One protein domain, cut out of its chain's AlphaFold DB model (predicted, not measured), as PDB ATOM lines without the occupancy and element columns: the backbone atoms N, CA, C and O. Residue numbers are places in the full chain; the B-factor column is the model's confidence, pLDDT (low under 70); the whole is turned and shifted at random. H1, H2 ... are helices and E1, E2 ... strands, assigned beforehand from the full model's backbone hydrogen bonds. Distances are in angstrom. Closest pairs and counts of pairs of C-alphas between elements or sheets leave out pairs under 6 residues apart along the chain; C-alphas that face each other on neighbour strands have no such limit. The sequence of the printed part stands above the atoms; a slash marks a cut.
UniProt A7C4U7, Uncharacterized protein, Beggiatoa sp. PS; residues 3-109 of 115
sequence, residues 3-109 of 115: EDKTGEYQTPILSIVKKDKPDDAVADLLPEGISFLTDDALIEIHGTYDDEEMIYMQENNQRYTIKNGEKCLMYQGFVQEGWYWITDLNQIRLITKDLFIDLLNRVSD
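AT A GLANCE: This is residues 3 to 109 of the 115 residues of an uncharacterized protein of Beggiatoa sp. PS (UniProt A7C4U7). A strongly twisted sheet of six strands, curled like part of a barrel, has the one helix H1 packed on it at E3, E4 and E5. The small hairpin of E6 and E7 makes one end of the longest axis, and the short strand E1 lies off by itself. The printed part has 107 residues with nine named strands and then one named helix, in the order E1 to E9, H1. The six-stranded sheet runs E2, E3, E4, E5, E8, E9, antiparallel throughout, and the class is mostly strand. The whole is only just loose, close to compact, with a radius of gyration of the C-alphas of 15.9 A, and spans 57 by 33 by 20 A.

IN THESE COORDINATES: Find C-alpha 7 at (-65.068, -18.292, 181.796), where E1 begins; it runs over residues 7 to 9. E2 follows at residues 14 to 18, 13.3 A long. E3, residues 21 to 32, is the longest strand by residues at 26.9 A and bends by 64 degrees at residue 24. E4, residues 41 to 47, is 19.7 A long, and E5, residues 51 to 57, is 20.0 A. Then come E6, residues 63 to 65, E7, residues 71 to 73, E8, residues 82 to 86, and E9, residues 92 to 94. H1, residues 97 to 108, measures 16.4 A and ends at C-alpha 108 at (-84.232, -4.627, 168.921).

HOW THE PARTS SIT: E2, E3, E4 and E5 form a meander, each strand the antiparallel neighbour of the one before. Look across E2 and E3 for N 16 and O 27 at 2.8 A, across E3 and E4 for N 28 and O 46 at 2.8 A, and across E4 and E5 for N 43 and O 54 at 2.8 A. E5 and E8 are antiparallel neighbours with N 84 and O 55 within hydrogen-bond range at 2.8 A, and the hairpin of E8 and E9 has N 85 and O 93 within hydrogen-bond range at 2.9 A. H1 is on the sheet, in two layers, a helix on one face of a sheet, at a height over the sheet of 5.9 A; it lies over none of the strands, but only just, with 2 of its C-alphas falling on E4. The closest C-alphas of E4 and H1 are those of Gly 47 and Val 107, 4.3 A apart. In H1 every O i to N i+4 pair is within hydrogen-bond range. The hairpin of E6 and E7 has N 72 and O 64 at 2.9 A. E1 pairs with no named strand and is apart from E2.

THE WHOLE: The two C-alphas farthest apart, those of Asp 20 and Asn 68, are 58.0 A apart. The printed part has no cut and no long link. Mean pLDDT of the printed part is 84.1, with residues 5 to 6, 33 to 39 and 89 to 90 under 70.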
ATOM      1  N   GLU A   3     -68.371 -12.787 180.055       75.56
ATOM      2  CA  GLU A   3     -68.372 -13.875 181.030       75.56
ATOM      3  C   GLU A   3     -69.449 -14.877 180.616       75.56
ATOM      4  O   GLU A   3     -70.629 -14.529 180.568       75.56
ATOM      5  N   ASP A   4     -69.043 -16.110 180.314       70.75
ATOM      6  CA  ASP A   4     -69.954 -17.209 179.992       70.75
ATOM      7  C   ASP A   4     -69.596 -18.488 180.777       70.75
ATOM      8  O   ASP A   4     -68.784 -18.492 181.708       70.75
ATOM      9  N   LYS A   5     -70.208 -19.621 180.406       69.44
ATOM     10  CA  LYS A   5     -69.990 -20.925 181.062       69.44
ATOM     11  C   LYS A   5     -68.555 -21.458 180.930       69.44
ATOM     12  O   LYS A   5     -68.190 -22.387 181.651       69.44
ATOM     13  N   THR A   6     -67.767 -20.926 180.005       69.00
ATOM     14  CA  THR A   6     -66.370 -21.282 179.733       69.00
ATOM     15  C   THR A   6     -65.374 -20.367 180.451       69.00
ATOM     16  O   THR A   6     -64.208 -20.744 180.604       69.00
ATOM     17  N   GLY A   7     -65.834 -19.224 180.973       74.75
ATOM     18  CA  GLY A   7     -65.068 -18.292 181.796       74.75
ATOM     19  C   GLY A   7     -65.087 -16.862 181.257       74.75
ATOM     20  O   GLY A   7     -65.950 -16.479 180.473       74.75
ATOM     21  N   GLU A   8     -64.117 -16.059 181.694       81.69
ATOM     22  CA  GLU A   8     -63.960 -14.676 181.242       81.69
ATOM     23  C   GLU A   8     -62.982 -14.584 180.069       81.69
ATOM     24  O   GLU A   8     -61.846 -15.068 180.140       81.69
ATOM     25  N   TYR A   9     -63.378 -13.887 179.007       74.25
ATOM     26  CA  TYR A   9     -62.500 -13.623 177.870       74.25
ATOM     27  C   TYR A   9     -62.748 -12.257 177.224       74.25
ATOM     28  O   TYR A   9     -63.708 -11.527 177.497       74.25
ATOM     29  N   GLN A  10     -61.792 -11.865 176.383       79.88
ATOM     30  CA  GLN A  10     -61.881 -10.669 175.554       79.88
ATOM     31  C   GLN A  10     -62.203 -11.082 174.125       79.88
ATOM     32  O   GLN A  10     -61.464 -11.853 173.520       79.88
ATOM     33  N   THR A  11     -63.280 -10.524 173.588       79.00
ATOM     34  CA  THR A  11     -63.703 -10.716 172.204       79.00
ATOM     35  C   THR A  11     -64.077  -9.356 171.609       79.00
ATOM     36  O   THR A  11     -64.561  -8.490 172.351       79.00
ATOM     37  N   PRO A  12     -63.788  -9.089 170.321       84.50
ATOM     38  CA  PRO A  12     -64.290  -7.892 169.666       84.50
ATOM     39  C   PRO A  12     -65.816  -7.969 169.550       84.50
ATOM     40  O   PRO A  12     -66.349  -8.961 169.064       84.50
ATOM     41  N   ILE A  13     -66.497  -6.902 169.961       88.38
ATOM     42  CA  ILE A  13     -67.943  -6.747 169.780       88.38
ATOM     43  C   ILE A  13     -68.166  -5.921 168.516       88.38
ATOM     44  O   ILE A  13     -67.536  -4.870 168.345       88.38
ATOM     45  N   LEU A  14     -69.047  -6.391 167.632       91.38
ATOM     46  CA  LEU A  14     -69.511  -5.602 166.495       91.38
ATOM     47  C   LEU A  14     -70.924  -5.092 166.772       91.38
ATOM     48  O   LEU A  14     -71.881  -5.851 166.694       91.38
ATOM     49  N   SER A  15     -71.051  -3.795 167.021       92.31
ATOM     50  CA  SER A  15     -72.352  -3.154 167.223       92.31
ATOM     51  C   SER A  15     -72.973  -2.720 165.897       92.31
ATOM     52  O   SER A  15     -72.336  -2.055 165.072       92.31
ATOM     53  N   ILE A  16     -74.246  -3.051 165.705       91.38
ATOM     54  CA  ILE A  16     -75.085  -2.531 164.628       91.38
ATOM     55  C   ILE A  16     -75.858  -1.344 165.179       91.38
ATOM     56  O   ILE A  16     -76.595  -1.465 166.151       91.38
ATOM     57  N   VAL A  17     -75.714  -0.188 164.536       91.12
ATOM     58  CA  VAL A  17     -76.335   1.067 164.973       91.12
ATOM     59  C   VAL A  17     -77.169   1.673 163.854       91.12
ATOM     60  O   VAL A  17     -76.876   1.495 162.662       91.12
ATOM     61  N   LYS A  18     -78.199   2.442 164.215       85.75
ATOM     62  CA  LYS A  18     -78.942   3.240 163.234       85.75
ATOM     63  C   LYS A  18     -78.060   4.397 162.773       85.75
ATOM     64  O   LYS A  18     -77.441   5.094 163.571       85.75
ATOM     65  N   LYS A  19     -77.995   4.630 161.460       85.50
ATOM     66  CA  LYS A  19     -77.091   5.637 160.870       85.50
ATOM     67  C   LYS A  19     -77.328   7.053 161.412       85.50
ATOM     68  O   LYS A  19     -76.398   7.851 161.472       85.50
ATOM     69  N   ASP A  20     -78.568   7.372 161.756       88.00
ATOM     70  CA  ASP A  20     -79.010   8.647 162.319       88.00
ATOM     71  C   ASP A  20     -78.912   8.711 163.854       88.00
ATOM     72  O   ASP A  20     -79.047   9.795 164.419       88.00
ATOM     73  N   LYS A  21     -78.648   7.581 164.520       84.19
ATOM     74  CA  LYS A  21     -78.509   7.454 165.976       84.19
ATOM     75  C   LYS A  21     -77.385   6.464 166.323       84.19
ATOM     76  O   LYS A  21     -77.659   5.332 166.707       84.19
ATOM     77  N   PRO A  22     -76.112   6.865 166.176       79.00
ATOM     78  CA  PRO A  22     -74.974   5.971 166.394       79.00
ATOM     79  C   PRO A  22     -74.810   5.527 167.855       79.00
ATOM     80  O   PRO A  22     -74.161   4.519 168.098       79.00
ATOM     81  N   ASP A  23     -75.409   6.252 168.803       79.88
ATOM     82  CA  ASP A  23     -75.411   5.892 170.226       79.88
ATOM     83  C   ASP A  23     -76.556   4.920 170.591       79.88
ATOM     84  O   ASP A  23     -76.669   4.504 171.742       79.88
ATOM     85  N   ASP A  24     -77.419   4.578 169.627       80.88
ATOM     86  CA  ASP A  24     -78.576   3.691 169.779       80.88
ATOM     87  C   ASP A  24     -78.272   2.363 169.068       80.88
ATOM     88  O   ASP A  24     -78.507   2.200 167.860       80.88
ATOM     89  N   ALA A  25     -77.644   1.447 169.808       83.06
ATOM     90  CA  ALA A  25     -77.318   0.117 169.312       83.06
ATOM     91  C   ALA A  25     -78.603  -0.689 169.082       83.06
ATOM     92  O   ALA A  25     -79.428  -0.853 169.973       83.06
ATOM     93  N   VAL A  26     -78.758  -1.185 167.856       89.56
ATOM     94  CA  VAL A  26     -79.831  -2.101 167.454       89.56
ATOM     95  C   VAL A  26     -79.547  -3.487 168.017       89.56
ATOM     96  O   VAL A  26     -80.427  -4.105 168.607       89.56
ATOM     97  N   ALA A  27     -78.316  -3.952 167.821       93.25
ATOM     98  CA  ALA A  27     -77.838  -5.225 168.326       93.25
ATOM     99  C   ALA A  27     -76.311  -5.223 168.408       93.25
ATOM    100  O   ALA A  27     -75.640  -4.595 167.580       93.25
ATOM    101  N   ASP A  28     -75.777  -5.979 169.353       92.19
ATOM    102  CA  ASP A  28     -74.370  -6.332 169.442       92.19
ATOM    103  C   ASP A  28     -74.169  -7.757 168.926       92.19
ATOM    104  O   ASP A  28     -74.907  -8.673 169.276       92.19
ATOM    105  N   LEU A  29     -73.166  -7.946 168.069       91.44
ATOM    106  CA  LEU A  29     -72.756  -9.259 167.585       91.44
ATOM    107  C   LEU A  29     -71.510  -9.706 168.337       91.44
ATOM    108  O   LEU A  29     -70.453  -9.062 168.253       91.44
ATOM    109  N   LEU A  30     -71.642 -10.821 169.044       89.38
ATOM    110  CA  LEU A  30     -70.587 -11.421 169.838       89.38
ATOM    111  C   LEU A  30     -70.178 -12.731 169.165       89.38
ATOM    112  O   LEU A  30     -70.983 -13.657 169.082       89.38
ATOM    113  N   PRO A  31     -68.948 -12.832 168.639       85.38
ATOM    114  CA  PRO A  31     -68.467 -14.106 168.152       85.38
ATOM    115  C   PRO A  31     -68.181 -14.994 169.360       85.38
ATOM    116  O   PRO A  31     -67.309 -14.679 170.179       85.38
ATOM    117  N   GLU A  32     -68.900 -16.105 169.432       77.44
ATOM    118  CA  GLU A  32     -68.598 -17.180 170.355       77.44
ATOM    119  C   GLU A  32     -67.662 -18.193 169.695       77.44
ATOM    120  O   GLU A  32     -67.600 -18.366 168.470       77.44
ATOM    121  N   GLY A  33     -66.872 -18.856 170.538       63.16
ATOM    122  CA  GLY A  33     -66.076 -19.995 170.108       63.16
ATOM    123  C   GLY A  33     -66.950 -21.161 169.631       63.16
ATOM    124  O   GLY A  33     -68.175 -21.129 169.657       63.16
ATOM    125  N   ILE A  34     -66.295 -22.233 169.196       60.41
ATOM    126  CA  ILE A  34     -66.972 -23.443 168.720       60.41
ATOM    127  C   ILE A  34     -67.779 -24.071 169.869       60.41
ATOM    128  O   ILE A  34     -67.203 -24.581 170.834       60.41
ATOM    129  N   SER A  35     -69.104 -24.072 169.734       53.38
ATOM    130  CA  SER A  35     -70.056 -24.724 170.634       53.38
ATOM    131  C   SER A  35     -70.594 -25.990 169.952       53.38
ATOM    132  O   SER A  35     -71.092 -25.929 168.839       53.38
ATOM    133  N   PHE A  36     -70.405 -27.151 170.599       54.31
ATOM    134  CA  PHE A  36     -70.809 -28.513 170.189       54.31
ATOM    135  C   PHE A  36     -70.474 -28.981 168.754       54.31
ATOM    136  O   PHE A  36     -71.143 -28.616 167.810       54.31
ATOM    137  N   LEU A  37     -69.521 -29.929 168.649       55.62
ATOM    138  CA  LEU A  37     -69.240 -30.973 167.623       55.62
ATOM    139  C   LEU A  37     -69.430 -30.732 166.096       55.62
ATOM    140  O   LEU A  37     -68.862 -31.517 165.336       55.62
ATOM    141  N   THR A  38     -70.179 -29.737 165.623       57.72
ATOM    142  CA  THR A  38     -70.646 -29.599 164.230       57.72
ATOM    143  C   THR A  38     -70.670 -28.169 163.707       57.72
ATOM    144  O   THR A  38     -70.760 -27.991 162.491       57.72
ATOM    145  N   ASP A  39     -70.605 -27.180 164.598       60.69
ATOM    146  CA  ASP A  39     -70.736 -25.771 164.244       60.69
ATOM    147  C   ASP A  39     -69.335 -25.166 164.135       60.69
ATOM    148  O   ASP A  39     -68.545 -25.210 165.078       60.69
ATOM    149  N   ASP A  40     -68.984 -24.648 162.957       72.31
ATOM    150  CA  ASP A  40     -67.619 -24.169 162.706       72.31
ATOM    151  C   ASP A  40     -67.401 -22.746 163.256       72.31
ATOM    152  O   ASP A  40     -66.261 -22.333 163.480       72.31
ATOM    153  N   ALA A  41     -68.493 -22.005 163.484       82.94
ATOM    154  CA  ALA A  41     -68.518 -20.718 164.173       82.94
ATOM    155  C   ALA A  41     -69.928 -20.412 164.707       82.94
ATOM    156  O   ALA A  41     -70.916 -20.778 164.068       82.94
ATOM    157  N   LEU A  42     -70.007 -19.687 165.823       86.94
ATOM    158  CA  LEU A  42     -71.244 -19.195 166.432       86.94
ATOM    159  C   LEU A  42     -71.148 -17.671 166.595       86.94
ATOM    160  O   LEU A  42     -70.092 -17.128 166.923       86.94
ATOM    161  N   ILE A  43     -72.244 -16.974 166.322       89.31
ATOM    162  CA  ILE A  43     -72.423 -15.556 166.623       89.31
ATOM    163  C   ILE A  43     -73.694 -15.429 167.445       89.31
ATOM    164  O   ILE A  43     -74.771 -15.789 166.969       89.31
ATOM    165  N   GLU A  44     -73.566 -14.868 168.636       89.88
ATOM    166  CA  GLU A  44     -74.701 -14.384 169.405       89.88
ATOM    167  C   GLU A  44     -75.059 -12.965 168.959       89.88
ATOM    168  O   GLU A  44     -74.189 -12.132 168.679       89.88
ATOM    169  N   ILE A  45     -76.357 -12.701 168.876       91.88
ATOM    170  CA  ILE A  45     -76.949 -11.408 168.564       91.88
ATOM    171  C   ILE A  45     -77.675 -10.948 169.819       91.88
ATOM    172  O   ILE A  45     -78.761 -11.439 170.111       91.88
ATOM    173  N   HIS A  46     -77.086 -10.004 170.546       91.12
ATOM    174  CA  HIS A  46     -77.700  -9.435 171.744       91.12
ATOM    175  C   HIS A  46     -78.425  -8.153 171.376       91.12
ATOM    176  O   HIS A  46     -77.815  -7.213 170.858       91.12
ATOM    177  N   GLY A  47     -79.725  -8.102 171.630       89.69
ATOM    178  CA  GLY A  47     -80.507  -6.886 171.475       89.69
ATOM    179  C   GLY A  47     -80.973  -6.321 172.803       89.69
ATOM    180  O   GLY A  47     -80.578  -6.733 173.888       89.69
ATOM    181  N   THR A  48     -81.846  -5.323 172.717       87.19
ATOM    182  CA  THR A  48     -82.451  -4.726 173.913       87.19
ATOM    183  C   THR A  48     -83.535  -5.623 174.522       87.19
ATOM    184  O   THR A  48     -83.797  -5.524 175.721       87.19
ATOM    185  N   TYR A  49     -84.190  -6.464 173.713       87.25
ATOM    186  CA  TYR A  49     -85.393  -7.202 174.116       87.25
ATOM    187  C   TYR A  49     -85.261  -8.721 174.057       87.25
ATOM    188  O   TYR A  49     -85.998  -9.396 174.776       87.25
ATOM    189  N   ASP A  50     -84.377  -9.242 173.213       89.19
ATOM    190  CA  ASP A  50     -84.193 -10.678 173.013       89.19
ATOM    191  C   ASP A  50     -82.758 -10.967 172.565       89.19
ATOM    192  O   ASP A  50     -82.062 -10.053 172.106       89.19
ATOM    193  N   ASP A  51     -82.366 -12.234 172.654       89.38
ATOM    194  CA  ASP A  51     -81.082 -12.741 172.177       89.38
ATOM    195  C   ASP A  51     -81.323 -13.847 171.144       89.38
ATOM    196  O   ASP A  51     -82.207 -14.689 171.301       89.38
ATOM    197  N   GLU A  52     -80.536 -13.857 170.073       90.88
ATOM    198  CA  GLU A  52     -80.640 -14.854 169.002       90.88
ATOM    199  C   GLU A  52     -79.260 -15.389 168.609       90.88
ATOM    200  O   GLU A  52     -78.240 -14.723 168.781       90.88
ATOM    201  N   GLU A  53     -79.221 -16.586 168.025       89.19
ATOM    202  CA  GLU A  53     -77.973 -17.272 167.670       89.19
ATOM    203  C   GLU A  53     -77.878 -17.570 166.168       89.19
ATOM    204  O   GLU A  53     -78.810 -18.071 165.531       89.19
ATOM    205  N   MET A  54     -76.708 -17.318 165.585       90.69
ATOM    206  CA  MET A  54     -76.370 -17.693 164.215       90.69
ATOM    207  C   MET A  54     -75.167 -18.625 164.186       90.69
ATOM    208  O   MET A  54     -74.105 -18.295 164.706       90.69
ATOM    209  N   ILE A  55     -75.288 -19.740 163.470       89.00
ATOM    210  CA  ILE A  55     -74.214 -20.725 163.323       89.00
ATOM    211  C   ILE A  55     -73.742 -20.846 161.881       89.00
ATOM    212  O   ILE A  55     -74.539 -20.857 160.939       89.00
ATOM    213  N   TYR A  56     -72.429 -20.932 161.694       88.94
ATOM    214  CA  TYR A  56     -71.827 -21.230 160.403       88.94
ATOM    215  C   TYR A  56     -71.720 -22.738 160.219       88.94
ATOM    216  O   TYR A  56     -71.139 -23.440 161.049       88.94
ATOM    217  N   MET A  57     -72.238 -23.227 159.095       87.00
ATOM    218  CA  MET A  57     -72.252 -24.647 158.765       87.00
ATOM    219  C   MET A  57     -71.516 -24.928 157.460       87.00
ATOM    220  O   MET A  57     -71.911 -24.415 156.411       87.00
ATOM    221  N   GLN A  58     -70.524 -25.822 157.495       85.56
ATOM    222  CA  GLN A  58     -69.892 -26.406 156.305       85.56
ATOM    223  C   GLN A  58     -70.519 -27.746 155.909       85.56
ATOM    224  O   GLN A  58     -70.890 -28.551 156.760       85.56
ATOM    225  N   GLU A  59     -70.585 -28.038 154.604       81.50
ATOM    226  CA  GLU A  59     -71.239 -29.242 154.056       81.50
ATOM    227  C   GLU A  59     -70.656 -30.571 154.581       81.50
ATOM    228  O   GLU A  59     -71.380 -31.556 154.764       81.50
ATOM    229  N   ASN A  60     -69.348 -30.611 154.835       76.00
ATOM    230  CA  ASN A  60     -68.628 -31.794 155.315       76.00
ATOM    231  C   ASN A  60     -69.048 -32.234 156.731       76.00
ATOM    232  O   ASN A  60     -68.951 -33.426 157.035       76.00
ATOM    233  N   ASN A  61     -69.569 -31.314 157.546       71.38
ATOM    234  CA  ASN A  61     -69.847 -31.519 158.963       71.38
ATOM    235  C   ASN A  61     -71.336 -31.714 159.274       71.38
ATOM    236  O   ASN A  61     -71.680 -31.811 160.438       71.38
ATOM    237  N   GLN A  62     -72.227 -31.830 158.275       76.94
ATOM    238  CA  GLN A  62     -73.688 -31.873 158.505       76.94
ATOM    239  C   GLN A  62     -74.325 -33.264 158.473       76.94
ATOM    240  O   GLN A  62     -75.553 -33.390 158.495       76.94
ATOM    241  N   ARG A  63     -73.528 -34.335 158.383       81.19
ATOM    242  CA  ARG A  63     -74.047 -35.705 158.259       81.19
ATOM    243  C   ARG A  63     -73.549 -36.608 159.377       81.19
ATOM    244  O   ARG A  63     -72.355 -36.667 159.641       81.19
ATOM    245  N   TYR A  64     -74.457 -37.397 159.942       82.12
ATOM    246  CA  TYR A  64     -74.140 -38.476 160.874       82.12
ATOM    247  C   TYR A  64     -74.563 -39.826 160.301       82.12
ATOM    248  O   TYR A  64     -75.462 -39.911 159.463       82.12
ATOM    249  N   THR A  65     -73.890 -40.887 160.743       84.88
ATOM    250  CA  THR A  65     -74.198 -42.257 160.327       84.88
ATOM    251  C   THR A  65     -75.002 -42.944 161.424       84.88
ATOM    252  O   THR A  65     -74.530 -43.057 162.556       84.88
ATOM    253  N   ILE A  66     -76.206 -43.414 161.105       86.44
ATOM    254  CA  ILE A  66     -77.019 -44.209 162.034       86.44
ATOM    255  C   ILE A  66     -76.599 -45.687 162.018       86.44
ATOM    256  O   ILE A  66     -75.820 -46.127 161.175       86.44
ATOM    257  N   LYS A  67     -77.089 -46.485 162.979       86.62
ATOM    258  CA  LYS A  67     -76.624 -47.872 163.220       86.62
ATOM    259  C   LYS A  67     -76.717 -48.812 162.007       86.62
ATOM    260  O   LYS A  67     -76.002 -49.807 161.976       86.62
ATOM    261  N   ASN A  68     -77.584 -48.527 161.039       90.69
ATOM    262  CA  ASN A  68     -77.733 -49.302 159.802       90.69
ATOM    263  C   ASN A  68     -76.761 -48.865 158.678       90.69
ATOM    264  O   ASN A  68     -76.792 -49.448 157.599       90.69
ATOM    265  N   GLY A  69     -75.904 -47.866 158.919       86.12
ATOM    266  CA  GLY A  69     -74.960 -47.321 157.941       86.12
ATOM    267  C   GLY A  69     -75.520 -46.195 157.062       86.12
ATOM    268  O   GLY A  69     -74.779 -45.655 156.240       86.12
ATOM    269  N   GLU A  70     -76.790 -45.816 157.218       88.12
ATOM    270  CA  GLU A  70     -77.383 -44.701 156.476       88.12
ATOM    271  C   GLU A  70     -76.855 -43.356 156.987       88.12
ATOM    272  O   GLU A  70     -76.645 -43.157 158.187       88.12
ATOM    273  N   LYS A  71     -76.643 -42.421 156.054       85.25
ATOM    274  CA  LYS A  71     -76.237 -41.047 156.360       85.25
ATOM    275  C   LYS A  71     -77.470 -40.159 156.463       85.25
ATOM    276  O   LYS A  71     -78.218 -40.036 155.494       85.25
ATOM    277  N   CYS A  72     -77.631 -39.495 157.599       82.25
ATOM    278  CA  CYS A  72     -78.713 -38.554 157.863       82.25
ATOM    279  C   CYS A  72     -78.153 -37.143 158.064       82.25
ATOM    280  O   CYS A  72     -77.029 -36.986 158.541       82.25
ATOM    281  N   LEU A  73     -78.933 -36.124 157.697       83.12
ATOM    282  CA  LEU A  73     -78.615 -34.730 158.023       83.12
ATOM    283  C   LEU A  73     -78.879 -34.473 159.507       83.12
ATOM    284  O   LEU A  73     -79.896 -34.934 160.025       83.12
ATOM    285  N   MET A  74     -77.983 -33.740 160.170       80.56
ATOM    286  CA  MET A  74     -78.145 -33.374 161.586       80.56
ATOM    287  C   MET A  74     -79.271 -32.368 161.805       80.56
ATOM    288  O   MET A  74     -80.054 -32.522 162.741       80.56
ATOM    289  N   TYR A  75     -79.406 -31.418 160.884       81.44
ATOM    290  CA  TYR A  75     -80.416 -30.374 160.941       81.44
ATOM    291  C   TYR A  75     -81.358 -30.439 159.741       81.44
ATOM    292  O   TYR A  75     -80.946 -30.703 158.606       81.44
ATOM    293  N   GLN A  76     -82.640 -30.172 159.985       85.38
ATOM    294  CA  GLN A  76     -83.618 -30.011 158.913       85.38
ATOM    295  C   GLN A  76     -83.534 -28.584 158.369       85.38
ATOM    296  O   GLN A  76     -83.647 -27.630 159.130       85.38
ATOM    297  N   GLY A  77     -83.362 -28.441 157.053       87.12
ATOM    298  CA  GLY A  77     -83.253 -27.132 156.393       87.12
ATOM    299  C   GLY A  77     -81.850 -26.777 155.896       87.12
ATOM    300  O   GLY A  77     -81.697 -25.754 155.233       87.12
ATOM    301  N   PHE A  78     -80.842 -27.628 156.133       88.69
ATOM    302  CA  PHE A  78     -79.521 -27.451 155.523       88.69
ATOM    303  C   PHE A  78     -79.601 -27.613 154.003       88.69
ATOM    304  O   PHE A  78     -80.058 -28.644 153.502       88.69
ATOM    305  N   VAL A  79     -79.131 -26.604 153.272       90.06
ATOM    306  CA  VAL A  79     -79.172 -26.568 151.801       90.06
ATOM    307  C   VAL A  79     -77.798 -26.350 151.170       90.06
ATOM    308  O   VAL A  79     -77.517 -26.927 150.123       90.06
ATOM    309  N   GLN A  80     -76.943 -25.547 151.802       91.12
ATOM    310  CA  GLN A  80     -75.585 -25.227 151.351       91.12
ATOM    311  C   GLN A  80     -74.737 -24.674 152.503       91.12
ATOM    312  O   GLN A  80     -75.272 -24.304 153.545       91.12
ATOM    313  N   GLU A  81     -73.430 -24.558 152.299       90.94
ATOM    314  CA  GLU A  81     -72.546 -23.873 153.244       90.94
ATOM    315  C   GLU A  81     -72.949 -22.399 153.453       90.94
ATOM    316  O   GLU A  81     -73.304 -21.696 152.498       90.94
ATOM    317  N   GLY A  82     -72.904 -21.940 154.707       92.75
ATOM    318  CA  GLY A  82     -73.217 -20.562 155.077       92.75
ATOM    319  C   GLY A  82     -73.676 -20.399 156.524       92.75
ATOM    320  O   GLY A  82     -73.598 -21.325 157.328       92.75
ATOM    321  N   TRP A  83     -74.170 -19.200 156.832       93.12
ATOM    322  CA  TRP A  83     -74.751 -18.874 158.132       93.12
ATOM    323  C   TRP A  83     -76.213 -19.295 158.207       93.12
ATOM    324  O   TRP A  83     -76.982 -19.039 157.279       93.12
ATOM    325  N   TYR A  84     -76.601 -19.889 159.325       92.56
ATOM    326  CA  TYR A  84     -77.953 -20.342 159.603       92.56
ATOM    327  C   TYR A  84     -78.437 -19.793 160.935       92.56
ATOM    328  O   TYR A  84     -77.671 -19.693 161.887       92.56
ATOM    329  N   TRP A  85     -79.724 -19.487 160.993       92.25
ATOM    330  CA  TRP A  85     -80.429 -19.231 162.241       92.25
ATOM    331  C   TRP A  85     -81.143 -20.499 162.705       92.25
ATOM    332  O   TRP A  85     -81.761 -21.202 161.890       92.25
ATOM    333  N   ILE A  86     -81.045 -20.785 164.002       85.81
ATOM    334  CA  ILE A  86     -81.703 -21.916 164.654       85.81
ATOM    335  C   ILE A  86     -83.056 -21.429 165.160       85.81
ATOM    336  O   ILE A  86     -83.129 -20.515 165.963       85.81
ATOM    337  N   THR A  87     -84.133 -22.031 164.664       80.50
ATOM    338  CA  THR A  87     -85.491 -21.571 164.989       80.50
ATOM    339  C   THR A  87     -86.029 -22.248 166.243       80.50
ATOM    340  O   THR A  87     -86.053 -21.647 167.299       80.50
ATOM    341  N   ASP A  88     -86.438 -23.511 166.118       73.00
ATOM    342  CA  ASP A  88     -86.870 -24.406 167.188       73.00
ATOM    343  C   ASP A  88     -86.767 -25.856 166.665       73.00
ATOM    344  O   ASP A  88     -86.858 -26.100 165.458       73.00
ATOM    345  N   LEU A  89     -86.614 -26.855 167.547       67.81
ATOM    346  CA  LEU A  89     -86.725 -28.291 167.200       67.81
ATOM    347  C   LEU A  89     -85.786 -28.777 166.065       67.81
ATOM    348  O   LEU A  89     -86.212 -29.512 165.168       67.81
ATOM    349  N   ASN A  90     -84.502 -28.399 166.096       69.69
ATOM    350  CA  ASN A  90     -83.483 -28.739 165.080       69.69
ATOM    351  C   ASN A  90     -83.807 -28.253 163.649       69.69
ATOM    352  O   ASN A  90     -83.271 -28.795 162.671       69.69
ATOM    353  N   GLN A  91     -84.675 -27.248 163.504       84.38
ATOM    354  CA  GLN A  91     -84.909 -26.578 162.229       84.38
ATOM    355  C   GLN A  91     -83.996 -25.370 162.073       84.38
ATOM    356  O   GLN A  91     -83.952 -24.488 162.935       84.38
ATOM    357  N   ILE A  92     -83.333 -25.309 160.924       89.75
ATOM    358  CA  ILE A  92     -82.431 -24.220 160.569       89.75
ATOM    359  C   ILE A  92     -82.892 -23.514 159.302       89.75
ATOM    360  O   ILE A  92     -83.506 -24.114 158.412       89.75
ATOM    361  N   ARG A  93     -82.568 -22.227 159.199       93.81
ATOM    362  CA  ARG A  93     -82.839 -21.414 158.009       93.81
ATOM    363  C   ARG A  93     -81.581 -20.693 157.573       93.81
ATOM    364  O   ARG A  93     -80.956 -20.020 158.384       93.81
ATOM    365  N   LEU A  94     -81.230 -20.833 156.295       94.94
ATOM    366  CA  LEU A  94     -80.099 -20.115 155.720       94.94
ATOM    367  C   LEU A  94     -80.357 -18.610 155.846       94.94
ATOM    368  O   LEU A  94     -81.403 -18.117 155.419       94.94
ATOM    369  N   ILE A  95     -79.394 -17.894 156.415       95.56
ATOM    370  CA  ILE A  95     -79.459 -16.452 156.592       95.56
ATOM    371  C   ILE A  95     -79.414 -15.774 155.227       95.56
ATOM    372  O   ILE A  95     -78.414 -15.797 154.509       95.56
ATOM    373  N   THR A  96     -80.525 -15.136 154.883       96.06
ATOM    374  CA  THR A  96     -80.603 -14.148 153.813       96.06
ATOM    375  C   THR A  96     -80.525 -12.750 154.415       96.06
ATOM    376  O   THR A  96     -80.643 -12.570 155.626       96.06
ATOM    377  N   LYS A  97     -80.365 -11.732 153.566       94.50
ATOM    378  CA  LYS A  97     -80.417 -10.337 154.013       94.50
ATOM    379  C   LYS A  97     -81.721 -10.023 154.759       94.50
ATOM    380  O   LYS A  97     -81.672  -9.358 155.786       94.50
ATOM    381  N   ASP A  98     -82.851 -10.483 154.231       95.69
ATOM    382  CA  ASP A  98     -84.163 -10.180 154.804       95.69
ATOM    383  C   ASP A  98     -84.332 -10.882 156.154       95.69
ATOM    384  O   ASP A  98     -84.679 -10.231 157.130       95.69
ATOM    385  N   LEU A  99     -83.950 -12.164 156.245       94.56
ATOM    386  CA  LEU A  99     -83.986 -12.893 157.513       94.56
ATOM    387  C   LEU A  99     -83.056 -12.269 158.561       94.56
ATOM    388  O   LEU A  99     -83.409 -12.201 159.730       94.56
ATOM    389  N   PHE A 100     -81.884 -11.783 158.151       94.00
ATOM    390  CA  PHE A 100     -80.986 -11.086 159.065       94.00
ATOM    391  C   PHE A 100     -81.610  -9.794 159.606       94.00
ATOM    392  O   PHE A 100     -81.516  -9.524 160.795       94.00
ATOM    393  N   ILE A 101     -82.285  -9.013 158.757       92.75
ATOM    394  CA  ILE A 101     -83.014  -7.817 159.203       92.75
ATOM    395  C   ILE A 101     -84.156  -8.198 160.152       92.75
ATOM    396  O   ILE A 101     -84.346  -7.521 161.157       92.75
ATOM    397  N   ASP A 102     -84.880  -9.281 159.870       92.19
ATOM    398  CA  ASP A 102     -85.944  -9.774 160.749       92.19
ATOM    399  C   ASP A 102     -85.403 -10.160 162.135       92.19
ATOM    400  O   ASP A 102     -86.024  -9.821 163.140       92.19
ATOM    401  N   LEU A 103     -84.229 -10.799 162.199       92.12
ATOM    402  CA  LEU A 103     -83.552 -11.112 163.463       92.12
ATOM    403  C   LEU A 103     -83.159  -9.852 164.223       92.12
ATOM    404  O   LEU A 103     -83.441  -9.750 165.411       92.12
ATOM    405  N   LEU A 104     -82.580  -8.864 163.535       91.69
ATOM    406  CA  LEU A 104     -82.239  -7.584 164.155       91.69
ATOM    407  C   LEU A 104     -83.473  -6.889 164.731       91.69
ATOM    408  O   LEU A 104     -83.424  -6.416 165.858       91.69
ATOM    409  N   ASN A 105     -84.584  -6.869 163.992       90.12
ATOM    410  CA  ASN A 105     -85.828  -6.281 164.485       90.12
ATOM    411  C   ASN A 105     -86.378  -7.059 165.683       90.12
ATOM    412  O   ASN A 105     -86.878  -6.451 166.620       90.12
ATOM    413  N   ARG A 106     -86.279  -8.394 165.683       89.50
ATOM    414  CA  ARG A 106     -86.742  -9.217 166.808       89.50
ATOM    415  C   ARG A 106     -85.997  -8.886 168.100       89.50
ATOM    416  O   ARG A 106     -86.639  -8.738 169.132       89.50
ATOM    417  N   VAL A 107     -84.675  -8.755 168.035       90.56
ATOM    418  CA  VAL A 107     -83.860  -8.468 169.224       90.56
ATOM    419  C   VAL A 107     -83.940  -6.987 169.634       90.56
ATOM    420  O   VAL A 107     -83.741  -6.648 170.804       90.56
ATOM    421  N   SER A 108     -84.252  -6.080 168.695       87.69
ATOM    422  CA  SER A 108     -84.232  -4.627 168.921       87.69
ATOM    423  C   SER A 108     -85.585  -3.970 169.162       87.69
ATOM    424  O   SER A 108     -85.610  -2.868 169.711       87.69
ATOM    425  N   ASP A 109     -86.691  -4.579 168.737       85.25
ATOM    426  CA  ASP A 109     -88.022  -3.993 168.859       85.25
ATOM    427  C   ASP A 109     -88.825  -4.693 169.964       85.25
ATOM    428  O   ASP A 109     -88.783  -5.917 170.098       85.25
TER     429      ASP A 109